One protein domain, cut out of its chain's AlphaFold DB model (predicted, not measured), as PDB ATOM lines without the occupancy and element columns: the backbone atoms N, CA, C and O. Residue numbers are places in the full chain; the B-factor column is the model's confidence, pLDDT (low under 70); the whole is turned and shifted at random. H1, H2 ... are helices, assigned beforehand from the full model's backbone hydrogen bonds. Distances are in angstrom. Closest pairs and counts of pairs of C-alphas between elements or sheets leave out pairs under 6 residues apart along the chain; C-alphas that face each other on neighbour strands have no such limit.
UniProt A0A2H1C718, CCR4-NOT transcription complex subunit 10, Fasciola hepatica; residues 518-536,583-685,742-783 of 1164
ATOM      1  N   ARG A 518     -23.108 -17.226  -2.263       86.12
ATOM      2  CA  ARG A 518     -22.340 -16.562  -3.330       86.12
ATOM      3  C   ARG A 518     -20.852 -16.348  -3.006       86.12
ATOM      4  O   ARG A 518     -20.161 -15.742  -3.815       86.12
ATOM      5  N   ASN A 519     -20.331 -16.821  -1.867       87.44
ATOM      6  CA  ASN A 519     -18.919 -16.636  -1.503       87.44
ATOM      7  C   ASN A 519     -18.018 -17.775  -2.050       87.44
ATOM      8  O   ASN A 519     -18.030 -18.875  -1.486       87.44
ATOM      9  N   PRO A 520     -17.165 -17.546  -3.074       90.19
ATOM     10  CA  PRO A 520     -16.287 -18.588  -3.617       90.19
ATOM     11  C   PRO A 520     -15.202 -19.055  -2.634       90.19
ATOM     12  O   PRO A 520     -14.784 -20.213  -2.697       90.19
ATOM     13  N   ARG A 521     -14.763 -18.204  -1.689       87.38
ATOM     14  CA  ARG A 521     -13.811 -18.607  -0.638       87.38
ATOM     15  C   ARG A 521     -14.446 -19.624   0.312       87.38
ATOM     16  O   ARG A 521     -13.764 -20.566   0.698       87.38
ATOM     17  N   LEU A 522     -15.727 -19.479   0.664       90.06
ATOM     18  CA  LEU A 522     -16.418 -20.430   1.547       90.06
ATOM     19  C   LEU A 522     -16.474 -21.832   0.921       90.06
ATOM     20  O   LEU A 522     -16.056 -22.803   1.551       90.06
ATOM     21  N   TRP A 523     -16.891 -21.918  -0.345       93.25
ATOM     22  CA  TRP A 523     -16.879 -23.166  -1.115       93.25
ATOM     23  C   TRP A 523     -15.475 -23.778  -1.214       93.25
ATOM     24  O   TRP A 523     -15.299 -24.971  -0.962       93.25
ATOM     25  N   PHE A 524     -14.449 -22.968  -1.496       91.56
ATOM     26  CA  PHE A 524     -13.065 -23.443  -1.540       91.56
ATOM     27  C   PHE A 524     -12.575 -24.001  -0.190       91.56
ATOM     28  O   PHE A 524     -11.971 -25.073  -0.151       91.56
ATOM     29  N   ARG A 525     -12.880 -23.340   0.937       88.94
ATOM     30  CA  ARG A 525     -12.489 -23.829   2.275       88.94
ATOM     31  C   ARG A 525     -13.221 -25.119   2.670       88.94
ATOM     32  O   ARG A 525     -12.625 -25.961   3.338       88.94
ATOM     33  N   LEU A 526     -14.461 -25.336   2.216       90.94
ATOM     34  CA  LEU A 526     -15.151 -26.629   2.372       90.94
ATOM     35  C   LEU A 526     -14.461 -27.751   1.579       90.94
ATOM     36  O   LEU A 526     -14.296 -28.858   2.102       90.94
ATOM     37  N   ALA A 527     -13.983 -27.463   0.365       91.50
ATOM     38  CA  ALA A 527     -13.178 -28.408  -0.409       91.50
ATOM     39  C   ALA A 527     -11.831 -28.722   0.273       91.50
ATOM     40  O   ALA A 527     -11.469 -29.894   0.381       91.50
ATOM     41  N   GLU A 528     -11.126 -27.720   0.820       86.75
ATOM     42  CA  GLU A 528      -9.905 -27.942   1.618       86.75
ATOM     43  C   GLU A 528     -10.150 -28.835   2.845       86.75
ATOM     44  O   GLU A 528      -9.308 -29.678   3.161       86.75
ATOM     45  N   CYS A 529     -11.292 -28.696   3.531       89.12
ATOM     46  CA  CYS A 529     -11.651 -29.579   4.648       89.12
ATOM     47  C   CYS A 529     -11.740 -31.045   4.196       89.12
ATOM     48  O   CYS A 529     -11.169 -31.927   4.838       89.12
ATOM     49  N   CYS A 530     -12.408 -31.300   3.067       88.75
ATOM     50  CA  CYS A 530     -12.547 -32.637   2.488       88.75
ATOM     51  C   CYS A 530     -11.193 -33.209   2.025       88.75
ATOM     52  O   CYS A 530     -10.888 -34.369   2.300       88.75
ATOM     53  N   ILE A 531     -10.347 -32.390   1.389       85.81
ATOM     54  CA  ILE A 531      -8.990 -32.774   0.962       85.81
ATOM     55  C   ILE A 531      -8.126 -33.167   2.173       85.81
ATOM     56  O   ILE A 531      -7.515 -34.236   2.167       85.81
ATOM     57  N   LYS A 532      -8.132 -32.366   3.249       82.44
ATOM     58  CA  LYS A 532      -7.402 -32.663   4.500       82.44
ATOM     59  C   LYS A 532      -7.935 -33.892   5.246       82.44
ATOM     60  O   LYS A 532      -7.185 -34.496   6.005       82.44
ATOM     61  N   LEU A 533      -9.205 -34.256   5.062       85.00
ATOM     62  CA  LEU A 533      -9.774 -35.494   5.608       85.00
ATOM     63  C   LEU A 533      -9.386 -36.720   4.772       85.00
ATOM     64  O   LEU A 533      -9.074 -37.760   5.346       85.00
ATOM     65  N   HIS A 534      -9.322 -36.593   3.441       81.88
ATOM     66  CA  HIS A 534      -8.805 -37.648   2.564       81.88
ATOM     67  C   HIS A 534      -7.300 -37.900   2.770       81.88
ATOM     68  O   HIS A 534      -6.872 -39.053   2.806       81.88
ATOM     69  N   ARG A 535      -6.489 -36.844   2.930       76.50
ATOM     70  CA  ARG A 535      -5.048 -36.936   3.224       76.50
ATOM     71  C   ARG A 535      -4.675 -36.052   4.423       76.50
ATOM     72  O   ARG A 535      -4.319 -34.887   4.244       76.50
ATOM     73  N   PRO A 536      -4.706 -36.593   5.657       68.94
ATOM     74  CA  PRO A 536      -4.351 -35.824   6.848       68.94
ATOM     75  C   PRO A 536      -2.845 -35.551   6.966       68.94
ATOM     76  O   PRO A 536      -2.460 -34.531   7.535       68.94
ATOM     77  N   SER A 583     -24.197 -33.929   3.600       58.81
ATOM     78  CA  SER A 583     -23.554 -33.376   4.799       58.81
ATOM     79  C   SER A 583     -22.252 -34.087   5.196       58.81
ATOM     80  O   SER A 583     -21.654 -33.740   6.213       58.81
ATOM     81  N   THR A 584     -21.783 -35.066   4.414       73.81
ATOM     82  CA  THR A 584     -20.532 -35.794   4.685       73.81
ATOM     83  C   THR A 584     -19.339 -35.213   3.900       73.81
ATOM     84  O   THR A 584     -19.426 -35.042   2.680       73.81
ATOM     85  N   PRO A 585     -18.194 -34.922   4.556       83.06
ATOM     86  CA  PRO A 585     -17.015 -34.359   3.896       83.06
ATOM     87  C   PRO A 585     -16.274 -35.412   3.058       83.06
ATOM     88  O   PRO A 585     -15.388 -36.118   3.541       83.06
ATOM     89  N   THR A 586     -16.644 -35.517   1.784       89.81
ATOM     90  CA  THR A 586     -16.103 -36.480   0.810       89.81
ATOM     91  C   THR A 586     -15.387 -35.775  -0.347       89.81
ATOM     92  O   THR A 586     -15.593 -34.586  -0.587       89.81
ATOM     93  N   LEU A 587     -14.566 -36.502  -1.116       87.94
ATOM     94  CA  LEU A 587     -13.967 -35.964  -2.351       87.94
ATOM     95  C   LEU A 587     -15.027 -35.581  -3.398       87.94
ATOM     96  O   LEU A 587     -14.876 -34.572  -4.080       87.94
ATOM     97  N   GLU A 588     -16.133 -36.324  -3.473       91.44
ATOM     98  CA  GLU A 588     -17.286 -35.981  -4.316       91.44
ATOM     99  C   GLU A 588     -17.922 -34.646  -3.904       91.44
ATOM    100  O   GLU A 588     -18.236 -33.801  -4.746       91.44
ATOM    101  N   PHE A 589     -18.054 -34.401  -2.595       91.19
ATOM    102  CA  PHE A 589     -18.493 -33.104  -2.085       91.19
ATOM    103  C   PHE A 589     -17.471 -31.995  -2.392       91.19
ATOM    104  O   PHE A 589     -17.861 -30.900  -2.798       91.19
ATOM    105  N   ALA A 590     -16.168 -32.284  -2.286       91.62
ATOM    106  CA  ALA A 590     -15.100 -31.354  -2.664       91.62
ATOM    107  C   ALA A 590     -15.180 -30.954  -4.147       91.62
ATOM    108  O   ALA A 590     -15.098 -29.769  -4.463       91.62
ATOM    109  N   SER A 591     -15.412 -31.918  -5.046       93.38
ATOM    110  CA  SER A 591     -15.603 -31.690  -6.485       93.38
ATOM    111  C   SER A 591     -16.778 -30.740  -6.756       93.38
ATOM    112  O   SER A 591     -16.638 -29.754  -7.483       93.38
ATOM    113  N   ARG A 592     -17.922 -30.955  -6.086       92.12
ATOM    114  CA  ARG A 592     -19.092 -30.057  -6.163       92.12
ATOM    115  C   ARG A 592     -18.775 -28.652  -5.635       92.12
ATOM    116  O   ARG A 592     -19.099 -27.671  -6.295       92.12
ATOM    117  N   CYS A 593     -18.080 -28.543  -4.502       93.38
ATOM    118  CA  CYS A 593     -17.657 -27.256  -3.941       93.38
ATOM    119  C   CYS A 593     -16.713 -26.480  -4.874       93.38
ATOM    120  O   CYS A 593     -16.879 -25.276  -5.063       93.38
ATOM    121  N   LEU A 594     -15.742 -27.156  -5.491       93.62
ATOM    122  CA  LEU A 594     -14.799 -26.534  -6.426       93.62
ATOM    123  C   LEU A 594     -15.500 -26.082  -7.713       93.62
ATOM    124  O   LEU A 594     -15.245 -24.976  -8.189       93.62
ATOM    125  N   ARG A 595     -16.459 -26.866  -8.222       93.12
ATOM    126  CA  ARG A 595     -17.327 -26.461  -9.341       93.12
ATOM    127  C   ARG A 595     -18.173 -25.229  -8.987       93.12
ATOM    128  O   ARG A 595     -18.203 -24.294  -9.783       93.12
ATOM    129  N   ASN A 596     -18.751 -25.154  -7.785       93.31
ATOM    130  CA  ASN A 596     -19.457 -23.954  -7.306       93.31
ATOM    131  C   ASN A 596     -18.528 -22.725  -7.244       93.31
ATOM    132  O   ASN A 596     -18.897 -21.645  -7.707       93.31
ATOM    133  N   ALA A 597     -17.293 -22.883  -6.752       93.50
ATOM    134  CA  ALA A 597     -16.302 -21.806  -6.756       93.50
ATOM    135  C   ALA A 597     -15.932 -21.344  -8.186       93.50
ATOM    136  O   ALA A 597     -15.861 -20.144  -8.429       93.50
ATOM    137  N   LEU A 598     -15.774 -22.262  -9.152       91.44
ATOM    138  CA  LEU A 598     -15.495 -21.956 -10.573       91.44
ATOM    139  C   LEU A 598     -16.688 -21.382 -11.369       91.44
ATOM    140  O   LEU A 598     -16.517 -20.989 -12.531       91.44
ATOM    141  N   ILE A 599     -17.886 -21.366 -10.780       92.00
ATOM    142  CA  ILE A 599     -19.075 -20.672 -11.307       92.00
ATOM    143  C   ILE A 599     -19.153 -19.246 -10.742       92.00
ATOM    144  O   ILE A 599     -19.534 -18.324 -11.457       92.00
ATOM    145  N   LEU A 600     -18.753 -19.053  -9.482       90.75
ATOM    146  CA  LEU A 600     -18.754 -17.755  -8.792       90.75
ATOM    147  C   LEU A 600     -17.530 -16.872  -9.101       90.75
ATOM    148  O   LEU A 600     -17.525 -15.694  -8.749       90.75
ATOM    149  N   LEU A 601     -16.483 -17.425  -9.723       90.56
ATOM    150  CA  LEU A 601     -15.275 -16.693 -10.111       90.56
ATOM    151  C   LEU A 601     -15.320 -16.286 -11.596       90.56
ATOM    152  O   LEU A 601     -15.562 -17.145 -12.451       90.56
ATOM    153  N   PRO A 602     -15.035 -15.012 -11.933       87.62
ATOM    154  CA  PRO A 602     -14.947 -14.561 -13.315       87.62
ATOM    155  C   PRO A 602     -13.749 -15.215 -14.015       87.62
ATOM    156  O   PRO A 602     -12.729 -15.530 -13.396       87.62
ATOM    157  N   ARG A 603     -13.875 -15.420 -15.326       82.25
ATOM    158  CA  ARG A 603     -12.855 -16.060 -16.167       82.25
ATOM    159  C   ARG A 603     -12.192 -15.007 -17.058       82.25
ATOM    160  O   ARG A 603     -12.909 -14.123 -17.530       82.25
ATOM    161  N   PRO A 604     -10.872 -15.086 -17.305       80.81
ATOM    162  CA  PRO A 604     -10.221 -14.180 -18.244       80.81
ATOM    163  C   PRO A 604     -10.852 -14.342 -19.639       80.81
ATOM    164  O   PRO A 604     -11.161 -15.469 -20.035       80.81
ATOM    165  N   PRO A 605     -11.085 -13.246 -20.382       76.88
ATOM    166  CA  PRO A 605     -11.719 -13.311 -21.694       76.88
ATOM    167  C   PRO A 605     -10.762 -13.906 -22.734       76.88
ATOM    168  O   PRO A 605      -9.565 -13.616 -22.723       76.88
ATOM    169  N   SER A 606     -11.297 -14.678 -23.684       68.19
ATOM    170  CA  SER A 606     -10.515 -15.379 -24.717       68.19
ATOM    171  C   SER A 606      -9.639 -14.457 -25.578       68.19
ATOM    172  O   SER A 606      -8.630 -14.890 -26.121       68.19
ATOM    173  N   ASN A 607      -9.957 -13.165 -25.666       61.88
ATOM    174  CA  ASN A 607      -9.142 -12.192 -26.396       61.88
ATOM    175  C   ASN A 607      -7.732 -12.038 -25.781       61.88
ATOM    176  O   ASN A 607      -6.782 -11.751 -26.499       61.88
ATOM    177  N   LEU A 608      -7.562 -12.305 -24.476       61.94
ATOM    178  CA  LEU A 608      -6.250 -12.337 -23.805       61.94
ATOM    179  C   LEU A 608      -5.455 -13.637 -24.069       61.94
ATOM    180  O   LEU A 608      -4.308 -13.746 -23.629       61.94
ATOM    181  N   THR A 609      -6.031 -14.620 -24.776       55.34
ATOM    182  CA  THR A 609      -5.351 -15.870 -25.166       55.34
ATOM    183  C   THR A 609      -4.843 -15.862 -26.612       55.34
ATOM    184  O   THR A 609      -4.374 -16.902 -27.078       55.34
ATOM    185  N   SER A 610      -4.935 -14.740 -27.344       56.06
ATOM    186  CA  SER A 610      -4.384 -14.647 -28.704       56.06
ATOM    187  C   SER A 610      -2.856 -14.805 -28.694       56.06
ATOM    188  O   SER A 610      -2.166 -14.447 -27.735       56.06
ATOM    189  N   ALA A 611      -2.313 -15.399 -29.758       53.00
ATOM    190  CA  ALA A 611      -0.886 -15.719 -29.852       53.00
ATOM    191  C   ALA A 611      -0.011 -14.534 -30.308       53.00
ATOM    192  O   ALA A 611       1.210 -14.655 -30.310       53.00
ATOM    193  N   GLU A 612      -0.636 -13.420 -30.693       56.00
ATOM    194  CA  GLU A 612      -0.010 -12.263 -31.349       56.00
ATOM    195  C   GLU A 612       0.695 -11.322 -30.356       56.00
ATOM    196  O   GLU A 612       1.673 -10.671 -30.709       56.00
ATOM    197  N   HIS A 613       0.241 -11.287 -29.099       61.56
ATOM    198  CA  HIS A 613       0.780 -10.404 -28.063       61.56
ATOM    199  C   HIS A 613       1.984 -10.993 -27.314       61.56
ATOM    200  O   HIS A 613       2.029 -12.194 -26.988       61.56
ATOM    201  N   SER A 614       2.922 -10.121 -26.924       71.56
ATOM    202  CA  SER A 614       4.064 -10.508 -26.088       71.56
ATOM    203  C   SER A 614       3.630 -11.096 -24.736       71.56
ATOM    204  O   SER A 614       2.498 -10.930 -24.265       71.56
ATOM    205  N   SER A 615       4.536 -11.834 -24.089       71.56
ATOM    206  CA  SER A 615       4.287 -12.407 -22.758       71.56
ATOM    207  C   SER A 615       4.085 -11.327 -21.688       71.56
ATOM    208  O   SER A 615       3.306 -11.538 -20.761       71.56
ATOM    209  N   THR A 616       4.730 -10.167 -21.831       74.81
ATOM    210  CA  THR A 616       4.559  -8.989 -20.970       74.81
ATOM    211  C   THR A 616       3.222  -8.290 -21.216       74.81
ATOM    212  O   THR A 616       2.489  -8.061 -20.259       74.81
ATOM    213  N   GLU A 617       2.816  -8.055 -22.468       78.25
ATOM    214  CA  GLU A 617       1.492  -7.479 -22.770       78.25
ATOM    215  C   GLU A 617       0.349  -8.329 -22.206       78.25
ATOM    216  O   GLU A 617      -0.542  -7.801 -21.539       78.25
ATOM    217  N   ARG A 618       0.380  -9.653 -22.416       77.06
ATOM    218  CA  ARG A 618      -0.666 -10.562 -21.909       77.06
ATOM    219  C   ARG A 618      -0.676 -10.670 -20.389       77.06
ATOM    220  O   ARG A 618      -1.745 -10.818 -19.798       77.06
ATOM    221  N   ARG A 619       0.491 -10.557 -19.749       81.31
ATOM    222  CA  ARG A 619       0.617 -10.461 -18.292       81.31
ATOM    223  C   ARG A 619      -0.056  -9.193 -17.768       81.31
ATOM    224  O   ARG A 619      -0.903  -9.279 -16.881       81.31
ATOM    225  N   ASP A 620       0.277  -8.042 -18.336       82.31
ATOM    226  CA  ASP A 620      -0.232  -6.754 -17.867       82.31
ATOM    227  C   ASP A 620      -1.718  -6.575 -18.196       82.31
ATOM    228  O   ASP A 620      -2.472  -6.032 -17.390       82.31
ATOM    229  N   ALA A 621      -2.176  -7.078 -19.345       83.88
ATOM    230  CA  ALA A 621      -3.593  -7.153 -19.685       83.88
ATOM    231  C   ALA A 621      -4.366  -8.024 -18.681       83.88
ATOM    232  O   ALA A 621      -5.432  -7.614 -18.220       83.88
ATOM    233  N   LEU A 622      -3.820  -9.181 -18.280       84.88
ATOM    234  CA  LEU A 622      -4.432 -10.032 -17.255       84.88
ATOM    235  C   LEU A 622      -4.457  -9.351 -15.878       84.88
ATOM    236  O   LEU A 622      -5.453  -9.476 -15.165       84.88
ATOM    237  N   LEU A 623      -3.412  -8.598 -15.514       85.75
ATOM    238  CA  LEU A 623      -3.390  -7.804 -14.280       85.75
ATOM    239  C   LEU A 623      -4.459  -6.701 -14.303       85.75
ATOM    240  O   LEU A 623      -5.295  -6.672 -13.399       85.75
ATOM    241  N   ARG A 624      -4.503  -5.867 -15.354       85.19
ATOM    242  CA  ARG A 624      -5.521  -4.808 -15.531       85.19
ATOM    243  C   ARG A 624      -6.944  -5.374 -15.521       85.19
ATOM    244  O   ARG A 624      -7.807  -4.831 -14.838       85.19
ATOM    245  N   TRP A 625      -7.177  -6.497 -16.206       87.94
ATOM    246  CA  TRP A 625      -8.454  -7.215 -16.146       87.94
ATOM    247  C   TRP A 625      -8.779  -7.682 -14.723       87.94
ATOM    248  O   TRP A 625      -9.888  -7.461 -14.247       87.94
ATOM    249  N   SER A 626      -7.823  -8.296 -14.018       85.44
ATOM    250  CA  SER A 626      -8.067  -8.821 -12.670       85.44
ATOM    251  C   SER A 626      -8.375  -7.723 -11.650       85.44
ATOM    252  O   SER A 626      -9.171  -7.951 -10.742       85.44
ATOM    253  N   GLU A 627      -7.795  -6.531 -11.808       84.19
ATOM    254  CA  GLU A 627      -8.034  -5.373 -10.938       84.19
ATOM    255  C   GLU A 627      -9.378  -4.680 -11.235       84.19
ATOM    256  O   GLU A 627      -9.992  -4.127 -10.323       84.19
ATOM    257  N   SER A 628      -9.894  -4.776 -12.471       82.81
ATOM    258  CA  SER A 628     -11.255  -4.322 -12.797       82.81
ATOM    259  C   SER A 628     -12.352  -5.281 -12.311       82.81
ATOM    260  O   SER A 628     -13.503  -4.869 -12.165       82.81
ATOM    261  N   GLN A 629     -12.021  -6.544 -12.010       85.31
ATOM    262  CA  GLN A 629     -12.975  -7.485 -11.417       85.31
ATOM    263  C   GLN A 629     -13.228  -7.173  -9.936       85.31
ATOM    264  O   GLN A 629     -12.298  -6.978  -9.156       85.31
ATOM    265  N   ARG A 630     -14.495  -7.232  -9.511       80.50
ATOM    266  CA  ARG A 630     -14.890  -7.182  -8.094       80.50
ATOM    267  C   ARG A 630     -15.742  -8.397  -7.747       80.50
ATOM    268  O   ARG A 630     -16.928  -8.433  -8.058       80.50
ATOM    269  N   VAL A 631     -15.143  -9.394  -7.097       82.69
ATOM    270  CA  VAL A 631     -15.874 -10.585  -6.633       82.69
ATOM    271  C   VAL A 631     -16.274 -10.402  -5.163       82.69
ATOM    272  O   VAL A 631     -15.381 -10.226  -4.326       82.69
ATOM    273  N   PRO A 632     -17.574 -10.440  -4.811       78.88
ATOM    274  CA  PRO A 632     -18.015 -10.291  -3.428       78.88
ATOM    275  C   PRO A 632     -17.650 -11.519  -2.580       78.88
ATOM    276  O   PRO A 632     -17.650 -12.655  -3.059       78.88
ATOM    277  N   ALA A 633     -17.322 -11.292  -1.306       78.44
ATOM    278  CA  ALA A 633     -16.705 -12.311  -0.444       78.44
ATOM    279  C   ALA A 633     -17.195 -12.300   1.018       78.44
ATOM    280  O   ALA A 633     -16.479 -12.761   1.915       78.44
ATOM    281  N   LEU A 634     -18.413 -11.799   1.259       76.12
ATOM    282  CA  LEU A 634     -19.042 -11.750   2.585       76.12
ATOM    283  C   LEU A 634     -18.952 -13.112   3.317       76.12
ATOM    284  O   LEU A 634     -19.229 -14.145   2.704       76.12
ATOM    285  N   PRO A 635     -18.552 -13.146   4.604       68.31
ATOM    286  CA  PRO A 635     -18.507 -12.014   5.535       68.31
ATOM    287  C   PRO A 635     -17.257 -11.114   5.450       68.31
ATOM    288  O   PRO A 635     -17.198 -10.122   6.173       68.31
ATOM    289  N   ALA A 636     -16.269 -11.402   4.590       69.06
ATOM    290  CA  ALA A 636     -15.112 -10.517   4.424       69.06
ATOM    291  C   ALA A 636     -15.523  -9.163   3.803       69.06
ATOM    292  O   ALA A 636     -16.220  -9.171   2.788       69.06
ATOM    293  N   PRO A 637     -15.083  -8.011   4.359       61.31
ATOM    294  CA  PRO A 637     -15.494  -6.686   3.886       61.31
ATOM    295  C   PRO A 637     -14.767  -6.257   2.605       61.31
ATOM    296  O   PRO A 637     -15.307  -5.476   1.828       61.31
ATOM    297  N   ALA A 638     -13.580  -6.804   2.329       66.88
ATOM    298  CA  ALA A 638     -12.849  -6.570   1.085       66.88
ATOM    299  C   ALA A 638     -13.313  -7.518  -0.038       66.88
ATOM    300  O   ALA A 638     -13.408  -8.734   0.168       66.88
ATOM    301  N   VAL A 639     -13.547  -6.964  -1.234       77.38
ATOM    302  CA  VAL A 639     -13.752  -7.739  -2.471       77.38
ATOM    303  C   VAL A 639     -12.495  -8.528  -2.844       77.38
ATOM    304  O   VAL A 639     -11.379  -8.172  -2.463       77.38
ATOM    305  N   ILE A 640     -12.657  -9.588  -3.636       80.75
ATOM    306  CA  ILE A 640     -11.530 -10.257  -4.294       80.75
ATOM    307  C   ILE A 640     -11.297  -9.578  -5.646       80.75
ATOM    308  O   ILE A 640     -12.183  -9.597  -6.502       80.75
ATOM    309  N   ARG A 641     -10.108  -8.995  -5.815       81.12
ATOM    310  CA  ARG A 641      -9.632  -8.349  -7.045       81.12
ATOM    311  C   ARG A 641      -8.139  -8.618  -7.260       81.12
ATOM    312  O   ARG A 641      -7.472  -9.179  -6.379       81.12
ATOM    313  N   GLY A 642      -7.631  -8.242  -8.426       83.44
ATOM    314  CA  GLY A 642      -6.208  -8.196  -8.742       83.44
ATOM    315  C   GLY A 642      -5.484  -9.534  -8.593       83.44
ATOM    316  O   GLY A 642      -6.024 -10.621  -8.826       83.44
ATOM    317  N   VAL A 643      -4.248  -9.458  -8.101       81.06
ATOM    318  CA  VAL A 643      -3.385 -10.615  -7.811       81.06
ATOM    319  C   VAL A 643      -4.064 -11.619  -6.864       81.06
ATOM    320  O   VAL A 643      -3.919 -12.826  -7.045       81.06
ATOM    321  N   GLY A 644      -4.865 -11.151  -5.898       79.38
ATOM    322  CA  GLY A 644      -5.600 -12.013  -4.963       79.38
ATOM    323  C   GLY A 644      -6.709 -12.846  -5.623       79.38
ATOM    324  O   GLY A 644      -6.970 -13.972  -5.193       79.38
ATOM    325  N   LEU A 645      -7.323 -12.330  -6.692       86.00
ATOM    326  CA  LEU A 645      -8.279 -13.067  -7.523       86.00
ATOM    327  C   LEU A 645      -7.570 -14.129  -8.369       86.00
ATOM    328  O   LEU A 645      -7.987 -15.288  -8.369       86.00
ATOM    329  N   LEU A 646      -6.468 -13.766  -9.032       86.00
ATOM    330  CA  LEU A 646      -5.665 -14.701  -9.832       86.00
ATOM    331  C   LEU A 646      -5.074 -15.831  -8.972       86.00
ATOM    332  O   LEU A 646      -5.007 -16.983  -9.408       86.00
ATOM    333  N   HIS A 647      -4.697 -15.526  -7.728       83.50
ATOM    334  CA  HIS A 647      -4.209 -16.504  -6.756       83.50
ATOM    335  C   HIS A 647      -5.302 -17.482  -6.311       83.50
ATOM    336  O   HIS A 647      -5.063 -18.690  -6.328       83.50
ATOM    337  N   LEU A 648      -6.512 -16.989  -6.006       86.81
ATOM    338  CA  LEU A 648      -7.671 -17.846  -5.729       86.81
ATOM    339  C   LEU A 648      -8.011 -18.729  -6.934       86.81
ATOM    340  O   LEU A 648      -8.162 -19.934  -6.778       86.81
ATOM    341  N   LEU A 649      -8.078 -18.160  -8.137       89.62
ATOM    342  CA  LEU A 649      -8.379 -18.908  -9.357       89.62
ATOM    343  C   LEU A 649      -7.350 -20.028  -9.605       89.62
ATOM    344  O   LEU A 649      -7.726 -21.165  -9.887       89.62
ATOM    345  N   SER A 650      -6.062 -19.736  -9.401       87.88
ATOM    346  CA  SER A 650      -4.982 -20.730  -9.483       87.88
ATOM    347  C   SER A 650      -5.137 -21.844  -8.442       87.88
ATOM    348  O   SER A 650      -5.024 -23.024  -8.771       87.88
ATOM    349  N   ALA A 651      -5.435 -21.480  -7.193       88.12
ATOM    350  CA  ALA A 651      -5.664 -22.416  -6.095       88.12
ATOM    351  C   ALA A 651      -6.856 -23.354  -6.350       88.12
ATOM    352  O   ALA A 651      -6.749 -24.560  -6.117       88.12
ATOM    353  N   VAL A 652      -7.971 -22.825  -6.871       91.00
ATOM    354  CA  VAL A 652      -9.146 -23.632  -7.234       91.00
ATOM    355  C   VAL A 652      -8.810 -24.610  -8.366       91.00
ATOM    356  O   VAL A 652      -9.205 -25.771  -8.276       91.00
ATOM    357  N   TYR A 653      -8.042 -24.212  -9.389       91.81
ATOM    358  CA  TYR A 653      -7.639 -25.136 -10.460       91.81
ATOM    359  C   TYR A 653      -6.702 -26.257  -9.984       91.81
ATOM    360  O   TYR A 653      -6.949 -27.412 -10.331       91.81
ATOM    361  N   VAL A 654      -5.696 -25.974  -9.138       90.50
ATOM    362  CA  VAL A 654      -4.841 -27.035  -8.553       90.50
ATOM    363  C   VAL A 654      -5.666 -27.998  -7.698       90.50
ATOM    364  O   VAL A 654      -5.523 -29.212  -7.833       90.50
ATOM    365  N   ALA A 655      -6.562 -27.480  -6.853       91.81
ATOM    366  CA  ALA A 655      -7.440 -28.315  -6.036       91.81
ATOM    367  C   ALA A 655      -8.409 -29.153  -6.892       91.81
ATOM    368  O   ALA A 655      -8.661 -30.311  -6.567       91.81
ATOM    369  N   THR A 656      -8.910 -28.605  -8.006       92.69
ATOM    370  CA  THR A 656      -9.783 -29.331  -8.948       92.69
ATOM    371  C   THR A 656      -9.022 -30.454  -9.643       92.69
ATOM    372  O   THR A 656      -9.512 -31.579  -9.659       92.69
ATOM    373  N   ALA A 657      -7.801 -30.194 -10.122       90.12
ATOM    374  CA  ALA A 657      -6.934 -31.217 -10.703       90.12
ATOM    375  C   ALA A 657      -6.612 -32.338  -9.697       90.12
ATOM    376  O   ALA A 657      -6.765 -33.512 -10.018       90.12
ATOM    377  N   TYR A 658      -6.251 -31.990  -8.457       91.75
ATOM    378  CA  TYR A 658      -5.983 -32.968  -7.399       91.75
ATOM    379  C   TYR A 658      -7.208 -33.838  -7.061       91.75
ATOM    380  O   TYR A 658      -7.090 -35.059  -6.933       91.75
ATOM    381  N   VAL A 659      -8.392 -33.231  -6.915       91.56
ATOM    382  CA  VAL A 659      -9.626 -33.965  -6.588       91.56
ATOM    383  C   VAL A 659     -10.076 -34.838  -7.761       91.56
ATOM    384  O   VAL A 659     -10.419 -35.994  -7.534       91.56
ATOM    385  N   ALA A 660     -10.024 -34.337  -8.999       90.06
ATOM    386  CA  ALA A 660     -10.352 -35.114 -10.195       90.06
ATOM    387  C   ALA A 660      -9.431 -36.334 -10.363       90.06
ATOM    388  O   ALA A 660      -9.918 -37.440 -10.602       90.06
ATOM    389  N   LEU A 661      -8.126 -36.161 -10.128       87.56
ATOM    390  CA  LEU A 661      -7.136 -37.238 -10.132       87.56
ATOM    391  C   LEU A 661      -7.446 -38.293  -9.055       87.56
ATOM    392  O   LEU A 661      -7.507 -39.480  -9.356       87.56
ATOM    393  N   CYS A 662      -7.757 -37.871  -7.823       87.50
ATOM    394  CA  CYS A 662      -8.151 -38.786  -6.740       87.50
ATOM    395  C   CYS A 662      -9.504 -39.493  -6.967       87.50
ATOM    396  O   CYS A 662      -9.774 -40.502  -6.319       87.50
ATOM    397  N   LEU A 663     -10.352 -38.964  -7.854       88.12
ATOM    398  CA  LEU A 663     -11.614 -39.569  -8.299       88.12
ATOM    399  C   LEU A 663     -11.462 -40.365  -9.613       88.12
ATOM    400  O   LEU A 663     -12.459 -40.788 -10.192       88.12
ATOM    401  N   ASN A 664     -10.227 -40.588 -10.079       89.44
ATOM    402  CA  ASN A 664      -9.890 -41.272 -11.331       89.44
ATOM    403  C   ASN A 664     -10.520 -40.654 -12.600       89.44
ATOM    404  O   ASN A 664     -10.793 -41.367 -13.565       89.44
ATOM    405  N   ASN A 665     -10.725 -39.332 -12.634       90.56
ATOM    406  CA  ASN A 665     -11.136 -38.598 -13.836       90.56
ATOM    407  C   ASN A 665      -9.940 -37.819 -14.427       90.56
ATOM    408  O   ASN A 665      -9.763 -36.640 -14.106       90.56
ATOM    409  N   PRO A 666      -9.120 -38.429 -15.308       89.12
ATOM    410  CA  PRO A 666      -7.972 -37.748 -15.906       89.12
ATOM    411  C   PRO A 666      -8.375 -36.589 -16.833       89.12
ATOM    412  O   PRO A 666      -7.584 -35.668 -17.016       89.12
ATOM    413  N   VAL A 667      -9.595 -36.577 -17.384       90.31
ATOM    414  CA  VAL A 667     -10.051 -35.531 -18.318       90.31
ATOM    415  C   VAL A 667     -10.258 -34.196 -17.595       90.31
ATOM    416  O   VAL A 667      -9.698 -33.183 -18.021       90.31
ATOM    417  N   ASP A 668     -10.977 -34.190 -16.465       87.69
ATOM    418  CA  ASP A 668     -11.108 -32.995 -15.612       87.69
ATOM    419  C   ASP A 668      -9.734 -32.547 -15.071       87.69
ATOM    420  O   ASP A 668      -9.486 -31.342 -14.943       87.69
ATOM    421  N   THR A 669      -8.819 -33.490 -14.800       89.31
ATOM    422  CA  THR A 669      -7.444 -33.197 -14.360       89.31
ATOM    423  C   THR A 669      -6.637 -32.473 -15.432       89.31
ATOM    424  O   THR A 669      -6.122 -31.391 -15.149       89.31
ATOM    425  N   LEU A 670      -6.558 -33.001 -16.662       90.62
ATOM    426  CA  LEU A 670      -5.845 -32.336 -17.761       90.62
ATOM    427  C   LEU A 670      -6.447 -30.962 -18.068       90.62
ATOM    428  O   LEU A 670      -5.708 -29.988 -18.224       90.62
ATOM    429  N   ALA A 671      -7.781 -30.864 -18.106       89.81
ATOM    430  CA  ALA A 671      -8.482 -29.611 -18.373       89.81
ATOM    431  C   ALA A 671      -8.238 -28.544 -17.289       89.81
ATOM    432  O   ALA A 671      -8.156 -27.359 -17.611       89.81
ATOM    433  N   SER A 672      -8.100 -28.946 -16.020       89.69
ATOM    434  CA  SER A 672      -7.860 -28.025 -14.899       89.69
ATOM    435  C   SER A 672      -6.384 -27.651 -14.750       89.69
ATOM    436  O   SER A 672      -6.060 -26.475 -14.584       89.69
ATOM    437  N   ALA A 673      -5.481 -28.630 -14.835       89.38
ATOM    438  CA  ALA A 673      -4.043 -28.411 -14.705       89.38
ATOM    439  C   ALA A 673      -3.453 -27.672 -15.917       89.38
ATOM    440  O   ALA A 673      -2.594 -26.807 -15.744       89.38
ATOM    441  N   GLY A 674      -3.955 -27.938 -17.131       86.75
ATOM    442  CA  GLY A 674      -3.503 -27.287 -18.363       86.75
ATOM    443  C   GLY A 674      -3.614 -25.757 -18.333       86.75
ATOM    444  O   GLY A 674      -2.728 -25.080 -18.844       86.75
ATOM    445  N   ARG A 675      -4.615 -25.192 -17.636       85.75
ATOM    446  CA  ARG A 675      -4.789 -23.728 -17.472       85.75
ATOM    447  C   ARG A 675      -3.677 -23.038 -16.676       85.75
ATOM    448  O   ARG A 675      -3.594 -21.811 -16.651       85.75
ATOM    449  N   LEU A 676      -2.826 -23.813 -16.004       86.00
ATOM    450  CA  LEU A 676      -1.682 -23.326 -15.231       86.00
ATOM    451  C   LEU A 676      -0.344 -23.587 -15.942       86.00
ATOM    452  O   LEU A 676       0.699 -23.128 -15.476       86.00
ATOM    453  N   LEU A 677      -0.353 -24.283 -17.082       84.12
ATOM    454  CA  LEU A 677       0.840 -24.652 -17.840       84.12
ATOM    455  C   LEU A 677       0.932 -23.824 -19.128       84.12
ATOM    456  O   LEU A 677      -0.025 -23.690 -19.884       84.12
ATOM    457  N   ALA A 678       2.104 -23.244 -19.390       67.38
ATOM    458  CA  ALA A 678       2.319 -22.438 -20.588       67.38
ATOM    459  C   ALA A 678       2.546 -23.338 -21.812       67.38
ATOM    460  O   ALA A 678       3.346 -24.274 -21.740       67.38
ATOM    461  N   ALA A 679       1.910 -23.012 -22.944       55.47
ATOM    462  CA  ALA A 679       1.889 -23.845 -24.152       55.47
ATOM    463  C   ALA A 679       3.272 -24.212 -24.729       55.47
ATOM    464  O   ALA A 679       3.377 -25.210 -25.432       55.47
ATOM    465  N   SER A 680       4.347 -23.481 -24.417       47.12
ATOM    466  CA  SER A 680       5.721 -23.896 -24.751       47.12
ATOM    467  C   SER A 680       6.068 -25.290 -24.208       47.12
ATOM    468  O   SER A 680       6.689 -26.071 -24.917       47.12
ATOM    469  N   HIS A 681       5.577 -25.641 -23.017       50.22
ATOM    470  CA  HIS A 681       5.750 -26.957 -22.388       50.22
ATOM    471  C   HIS A 681       4.749 -28.016 -22.898       50.22
ATOM    472  O   HIS A 681       4.670 -29.100 -22.330       50.22
ATOM    473  N   MET A 682       3.942 -27.684 -23.914       45.19
ATOM    474  CA  MET A 682       2.939 -28.566 -24.534       45.19
ATOM    475  C   MET A 682       3.048 -28.610 -26.075       45.19
ATOM    476  O   MET A 682       2.406 -29.435 -26.715       45.19
ATOM    477  N   ARG A 683       3.871 -27.756 -26.707       37.44
ATOM    478  CA  ARG A 683       4.071 -27.730 -28.174       37.44
ATOM    479  C   ARG A 683       4.942 -28.870 -28.705       37.44
ATOM    480  O   ARG A 683       4.891 -29.165 -29.892       37.44
ATOM    481  N   THR A 684       5.695 -29.553 -27.847       38.00
ATOM    482  CA  THR A 684       6.407 -30.793 -28.204       38.00
ATOM    483  C   THR A 684       5.463 -31.911 -28.662       38.00
ATOM    484  O   THR A 684       5.899 -32.792 -29.396       38.00
ATOM    485  N   LEU A 685       4.167 -31.847 -28.321       39.22
ATOM    486  CA  LEU A 685       3.163 -32.823 -28.753       39.22
ATOM    487  C   LEU A 685       2.825 -32.758 -30.259       39.22
ATOM    488  O   LEU A 685       2.328 -33.747 -30.788       39.22
ATOM    489  N   GLY A 742      -4.762 -22.878 -26.631       38.16
ATOM    490  CA  GLY A 742      -4.206 -21.527 -26.536       38.16
ATOM    491  C   GLY A 742      -3.607 -21.309 -25.143       38.16
ATOM    492  O   GLY A 742      -4.120 -21.831 -24.155       38.16
ATOM    493  N   SER A 743      -2.497 -20.574 -25.044       55.00
ATOM    494  CA  SER A 743      -1.807 -20.398 -23.763       55.00
ATOM    495  C   SER A 743      -2.622 -19.512 -22.820       55.00
ATOM    496  O   SER A 743      -2.603 -18.288 -22.970       55.00
ATOM    497  N   ASP A 744      -3.287 -20.126 -21.842       68.00
ATOM    498  CA  ASP A 744      -4.005 -19.420 -20.780       68.00
ATOM    499  C   ASP A 744      -3.026 -18.478 -20.039       68.00
ATOM    500  O   ASP A 744      -2.010 -18.946 -19.498       68.00
ATOM    501  N   PRO A 745      -3.270 -17.153 -19.990       71.00
ATOM    502  CA  PRO A 745      -2.318 -16.187 -19.433       71.00
ATOM    503  C   PRO A 745      -2.121 -16.361 -17.918       71.00
ATOM    504  O   PRO A 745      -1.133 -15.886 -17.359       71.00
ATOM    505  N   LEU A 746      -3.006 -17.109 -17.246       81.44
ATOM    506  CA  LEU A 746      -2.867 -17.495 -15.840       81.44
ATOM    507  C   LEU A 746      -1.570 -18.288 -15.570       81.44
ATOM    508  O   LEU A 746      -0.998 -18.186 -14.481       81.44
ATOM    509  N   SER A 747      -1.043 -19.004 -16.570       80.88
ATOM    510  CA  SER A 747       0.259 -19.692 -16.509       80.88
ATOM    511  C   SER A 747       1.472 -18.753 -16.354       80.88
ATOM    512  O   SER A 747       2.544 -19.204 -15.947       80.88
ATOM    513  N   LEU A 748       1.315 -17.449 -16.626       77.31
ATOM    514  CA  LEU A 748       2.365 -16.431 -16.470       77.31
ATOM    515  C   LEU A 748       2.445 -15.871 -15.040       77.31
ATOM    516  O   LEU A 748       3.503 -15.403 -14.619       77.31
ATOM    517  N   ILE A 749       1.327 -15.879 -14.304       79.75
ATOM    518  CA  ILE A 749       1.191 -15.203 -12.998       79.75
ATOM    519  C   ILE A 749       1.059 -16.207 -11.842       79.75
ATOM    520  O   ILE A 749       1.476 -15.914 -10.724       79.75
ATOM    521  N   SER A 750       0.512 -17.399 -12.087       82.25
ATOM    522  CA  SER A 750       0.297 -18.411 -11.044       82.25
ATOM    523  C   SER A 750       1.596 -18.802 -10.300       82.25
ATOM    524  O   SER A 750       2.659 -18.915 -10.926       82.25
ATOM    525  N   PRO A 751       1.547 -19.027  -8.967       82.88
ATOM    526  CA  PRO A 751       2.725 -19.377  -8.170       82.88
ATOM    527  C   PRO A 751       3.490 -20.581  -8.730       82.88
ATOM    528  O   PRO A 751       2.887 -21.550  -9.203       82.88
ATOM    529  N   SER A 752       4.819 -20.541  -8.641       80.94
ATOM    530  CA  SER A 752       5.729 -21.615  -9.077       80.94
ATOM    531  C   SER A 752       5.322 -22.983  -8.517       80.94
ATOM    532  O   SER A 752       5.215 -23.953  -9.267       80.94
ATOM    533  N   ALA A 753       4.998 -23.040  -7.223       81.50
ATOM    534  CA  ALA A 753       4.522 -24.238  -6.537       81.50
ATOM    535  C   ALA A 753       3.219 -24.804  -7.132       81.50
ATOM    536  O   ALA A 753       3.065 -26.017  -7.260       81.50
ATOM    537  N   TYR A 754       2.284 -23.940  -7.538       85.69
ATOM    538  CA  TYR A 754       0.998 -24.357  -8.111       85.69
ATOM    539  C   TYR A 754       1.170 -24.861  -9.546       85.69
ATOM    540  O   TYR A 754       0.582 -25.879  -9.908       85.69
ATOM    541  N   ARG A 755       2.040 -24.217 -10.336       85.56
ATOM    542  CA  ARG A 755       2.424 -24.687 -11.679       85.56
ATOM    543  C   ARG A 755       3.186 -26.015 -11.633       85.56
ATOM    544  O   ARG A 755       2.992 -26.861 -12.501       85.56
ATOM    545  N   TYR A 756       4.006 -26.228 -10.605       85.75
ATOM    546  CA  TYR A 756       4.688 -27.499 -10.358       85.75
ATOM    547  C   TYR A 756       3.715 -28.632  -9.998       85.75
ATOM    548  O   TYR A 756       3.740 -29.675 -10.648       85.75
ATOM    549  N   LEU A 757       2.812 -28.418  -9.031       87.19
ATOM    550  CA  LEU A 757       1.785 -29.412  -8.691       87.19
ATOM    551  C   LEU A 757       0.882 -29.724  -9.894       87.19
ATOM    552  O   LEU A 757       0.629 -30.891 -10.178       87.19
ATOM    553  N   ALA A 758       0.472 -28.702 -10.653       89.00
ATOM    554  CA  ALA A 758      -0.279 -28.884 -11.893       89.00
ATOM    555  C   ALA A 758       0.490 -29.731 -12.922       89.00
ATOM    556  O   ALA A 758      -0.103 -30.631 -13.511       89.00
ATOM    557  N   ARG A 759       1.802 -29.511 -13.104       88.25
ATOM    558  CA  ARG A 759       2.648 -30.340 -13.983       88.25
ATOM    559  C   ARG A 759       2.655 -31.809 -13.554       88.25
ATOM    560  O   ARG A 759       2.492 -32.671 -14.412       88.25
ATOM    561  N   LEU A 760       2.817 -32.092 -12.259       88.12
ATOM    562  CA  LEU A 760       2.801 -33.470 -11.751       88.12
ATOM    563  C   LEU A 760       1.435 -34.137 -11.975       88.12
ATOM    564  O   LEU A 760       1.384 -35.220 -12.547       88.12
ATOM    565  N   TYR A 761       0.329 -33.473 -11.619       91.00
ATOM    566  CA  TYR A 761      -1.019 -34.027 -11.810       91.00
ATOM    567  C   TYR A 761      -1.389 -34.205 -13.293       91.00
ATOM    568  O   TYR A 761      -2.105 -35.141 -13.638       91.00
ATOM    569  N   TYR A 762      -0.890 -33.335 -14.179       90.19
ATOM    570  CA  TYR A 762      -1.064 -33.458 -15.629       90.19
ATOM    571  C   TYR A 762      -0.298 -34.667 -16.188       90.19
ATOM    572  O   TYR A 762      -0.860 -35.451 -16.948       90.19
ATOM    573  N   ALA A 763       0.956 -34.865 -15.768       88.31
ATOM    574  CA  ALA A 763       1.757 -36.033 -16.138       88.31
ATOM    575  C   ALA A 763       1.138 -37.348 -15.616       88.31
ATOM    576  O   ALA A 763       0.978 -38.302 -16.373       88.31
ATOM    577  N   GLU A 764       0.692 -37.380 -14.357       88.75
ATOM    578  CA  GLU A 764       0.021 -38.547 -13.766       88.75
ATOM    579  C   GLU A 764      -1.288 -38.886 -14.509       88.75
ATOM    580  O   GLU A 764      -1.520 -40.043 -14.857       88.75
ATOM    581  N   ALA A 765      -2.091 -37.880 -14.874       89.75
ATOM    582  CA  ALA A 765      -3.296 -38.069 -15.685       89.75
ATOM    583  C   ALA A 765      -3.018 -38.543 -17.128       89.75
ATOM    584  O   ALA A 765      -3.851 -39.247 -17.699       89.75
ATOM    585  N   LEU A 766      -1.863 -38.207 -17.719       87.62
ATOM    586  CA  LEU A 766      -1.431 -38.773 -19.005       87.62
ATOM    587  C   LEU A 766      -1.019 -40.245 -18.871       87.62
ATOM    588  O   LEU A 766      -1.420 -41.054 -19.708       87.62
ATOM    589  N   ILE A 767      -0.297 -40.613 -17.805       87.06
ATOM    590  CA  ILE A 767       0.053 -42.013 -17.495       87.06
ATOM    591  C   ILE A 767      -1.215 -42.853 -17.281       87.06
ATOM    592  O   ILE A 767      -1.319 -43.953 -17.816       87.06
ATOM    593  N   MET A 768      -2.223 -42.319 -16.581       87.06
ATOM    594  CA  MET A 768      -3.530 -42.975 -16.402       87.06
ATOM    595  C   MET A 768      -4.309 -43.215 -17.708       87.06
ATOM    596  O   MET A 768      -5.255 -43.998 -17.707       87.06
ATOM    597  N   MET A 769      -3.938 -42.550 -18.805       86.00
ATOM    598  CA  MET A 769      -4.512 -42.744 -20.143       86.00
ATOM    599  C   MET A 769      -3.523 -43.398 -21.126       86.00
ATOM    600  O   MET A 769      -3.731 -43.315 -22.332       86.00
ATOM    601  N   ASP A 770      -2.444 -44.007 -20.620       86.06
ATOM    602  CA  ASP A 770      -1.371 -44.669 -21.388       86.06
ATOM    603  C   ASP A 770      -0.613 -43.752 -22.381       86.06
ATOM    604  O   ASP A 770       0.104 -44.197 -23.276       86.06
ATOM    605  N   ARG A 771      -0.703 -42.426 -22.204       86.44
ATOM    606  CA  ARG A 771      -0.030 -41.413 -23.045       86.44
ATOM    607  C   ARG A 771       1.390 -41.134 -22.539       86.44
ATOM    608  O   ARG A 771       1.779 -39.993 -22.281       86.44
ATOM    609  N   LEU A 772       2.169 -42.205 -22.374       84.56
ATOM    610  CA  LEU A 772       3.499 -42.184 -21.746       84.56
ATOM    611  C   LEU A 772       4.501 -41.207 -22.402       84.56
ATOM    612  O   LEU A 772       5.129 -40.457 -21.650       84.56
ATOM    613  N   PRO A 773       4.639 -41.115 -23.746       83.25
ATOM    614  CA  PRO A 773       5.602 -40.195 -24.367       83.25
ATOM    615  C   PRO A 773       5.286 -38.721 -24.079       83.25
ATOM    616  O   PRO A 773       6.183 -37.902 -23.871       83.25
ATOM    617  N   GLU A 774       3.998 -38.379 -24.003       83.62
ATOM    618  CA  GLU A 774       3.553 -37.031 -23.660       83.62
ATOM    619  C   GLU A 774       3.875 -36.711 -22.200       83.62
ATOM    620  O   GLU A 774       4.429 -35.647 -21.920       83.62
ATOM    621  N   SER A 775       3.616 -37.654 -21.284       85.44
ATOM    622  CA  SER A 775       3.963 -37.511 -19.867       85.44
ATOM    623  C   SER A 775       5.465 -37.301 -19.674       85.44
ATOM    624  O   SER A 775       5.871 -36.426 -18.907       85.44
ATOM    625  N   LEU A 776       6.298 -38.067 -20.386       84.75
ATOM    626  CA  LEU A 776       7.750 -37.903 -20.357       84.75
ATOM    627  C   LEU A 776       8.173 -36.521 -20.872       84.75
ATOM    628  O   LEU A 776       8.995 -35.882 -20.222       84.75
ATOM    629  N   SER A 777       7.570 -36.000 -21.950       83.19
ATOM    630  CA  SER A 777       7.908 -34.655 -22.459       83.19
ATOM    631  C   SER A 777       7.481 -33.510 -21.521       83.19
ATOM    632  O   SER A 777       8.173 -32.496 -21.414       83.19
ATOM    633  N   VAL A 778       6.384 -33.690 -20.774       83.44
ATOM    634  CA  VAL A 778       5.925 -32.750 -19.734       83.44
ATOM    635  C   VAL A 778       6.844 -32.768 -18.504       83.44
ATOM    636  O   VAL A 778       7.086 -31.718 -17.896       83.44
ATOM    637  N   LEU A 779       7.384 -33.941 -18.145       83.56
ATOM    638  CA  LEU A 779       8.334 -34.111 -17.040       83.56
ATOM    639  C   LEU A 779       9.773 -33.713 -17.416       83.56
ATOM    640  O   LEU A 779      10.459 -33.136 -16.576       83.56
ATOM    641  N   SER A 780      10.224 -33.908 -18.660       74.50
ATOM    642  CA  SER A 780      11.560 -33.486 -19.130       74.50
ATOM    643  C   SER A 780      11.706 -31.968 -19.320       74.50
ATOM    644  O   SER A 780      12.735 -31.499 -19.803       74.50
ATOM    645  N   TYR A 781      10.671 -31.189 -18.975       67.94
ATOM    646  CA  TYR A 781      10.582 -29.742 -19.212       67.94
ATOM    647  C   TYR A 781      10.710 -29.335 -20.697       67.94
ATOM    648  O   TYR A 781      10.894 -28.157 -20.998       67.94
ATOM    649  N   GLY A 782      10.554 -30.284 -21.627       53.50
ATOM    650  CA  GLY A 782      10.765 -30.070 -23.060       53.50
ATOM    651  C   GLY A 782      12.226 -30.171 -23.513       53.50
ATOM    652  O   GLY A 782      12.510 -29.816 -24.656       53.50
ATOM    653  N   SER A 783      13.148 -30.657 -22.670       53.56
ATOM    654  CA  SER A 783      14.507 -30.973 -23.124       53.56
ATOM    655  C   SER A 783      14.471 -32.108 -24.152       53.56
ATOM    656  O   SER A 783      13.842 -33.145 -23.928       53.56
TER     657      SER A 783
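Overview. This is residues 518 to 536, 583 to 685 and 742 to 783 of the 1164 residues of the protein "CCR4-NOT transcription complex subunit 10" of Fasciola hepatica (UniProt A0A2H1C718). A flat slab of helices is built round the long helix H5, with H1 and H2 to one side of it, H6, H8 and H9 to the other, and H4 across one end. The short H3 and H7 pack on H4. The printed part has 164 residues with nine named helices, H1 to H9 along the chain, and no named strand: all helix. It is compact, with a radius of gyration of the C-alphas of 16.2 A and spans of 47 by 40 by 22 A.

Arrangement. H5, residues 642 to 662, is the hub, touching five helices. H2, residues 587 to 600, touches it at a shallow tilt of 29 degrees, closest at C-alphas 594 and 656, 6.3 A. H1, residues 520 to 534, touches H2 at C-alphas 527 and 590, 4.2 A; H1, H2 and H5 form an up and down bundle, each running against the one before. H6, residues 666 to 674, makes a hairpin with H5, touching its residues 653 to 661 alone, closest at C-alphas 657 and 669, 4.2 A. H8, residues 752 to 767, touches H5 at C-alphas 758 and 654, 5.9 A, and H6 at C-alphas 765 and 666, 4.7 A. H9, residues 772 to 779, makes a hairpin with H8, closest at C-alphas 775 and 763, 4.6 A. H4, residues 615 to 628, is about perpendicular to H5 at 78 degrees; its residues 623 to 628 alone touch residues 642 to 646, closest at C-alphas 627 and 642, 4.0 A. H3, residues 606 to 609, touches H4 at C-alphas 608 and 618, 6.2 A. H7, residues 746 to 749, touches H4 at C-alphas 748 and 619, 6.5 A, and only just touches H5, with 3 pairs of C-alphas within 8 A. Helix packing is mostly aligned, with 6 of 7 pairs at a shallow tilt. Each O i to N i+4 pair is within hydrogen-bond range in H1, H2, H4, H5, H6, H8 and H9; H3 and H7 are too short for one.

Along the chain. H5 measures 30.7 A, from C-alpha 642 at (-6.208, -8.196, -8.742). H8 measures 22.8 A, H1 21.4 A and H4 20.2 A. H1 begins at C-alpha 520, (-16.287, -18.588, -3.617), and H9 ends at C-alpha 779, (8.334, -34.111, -17.040).

Size, cuts and confidence. The C-alphas farthest apart, of Pro 637 and Pro 773, are 48.6 A apart. Residues 537 to 582 and 686 to 741 are not printed, with gaps of 19.5 A and 13.7 A between C-alphas. The link from H4 to H5 is long, 13 residues. Mean pLDDT of the printed part is 80.9; 28 residues are under 70, among them 606 to 613 and 678 to 685.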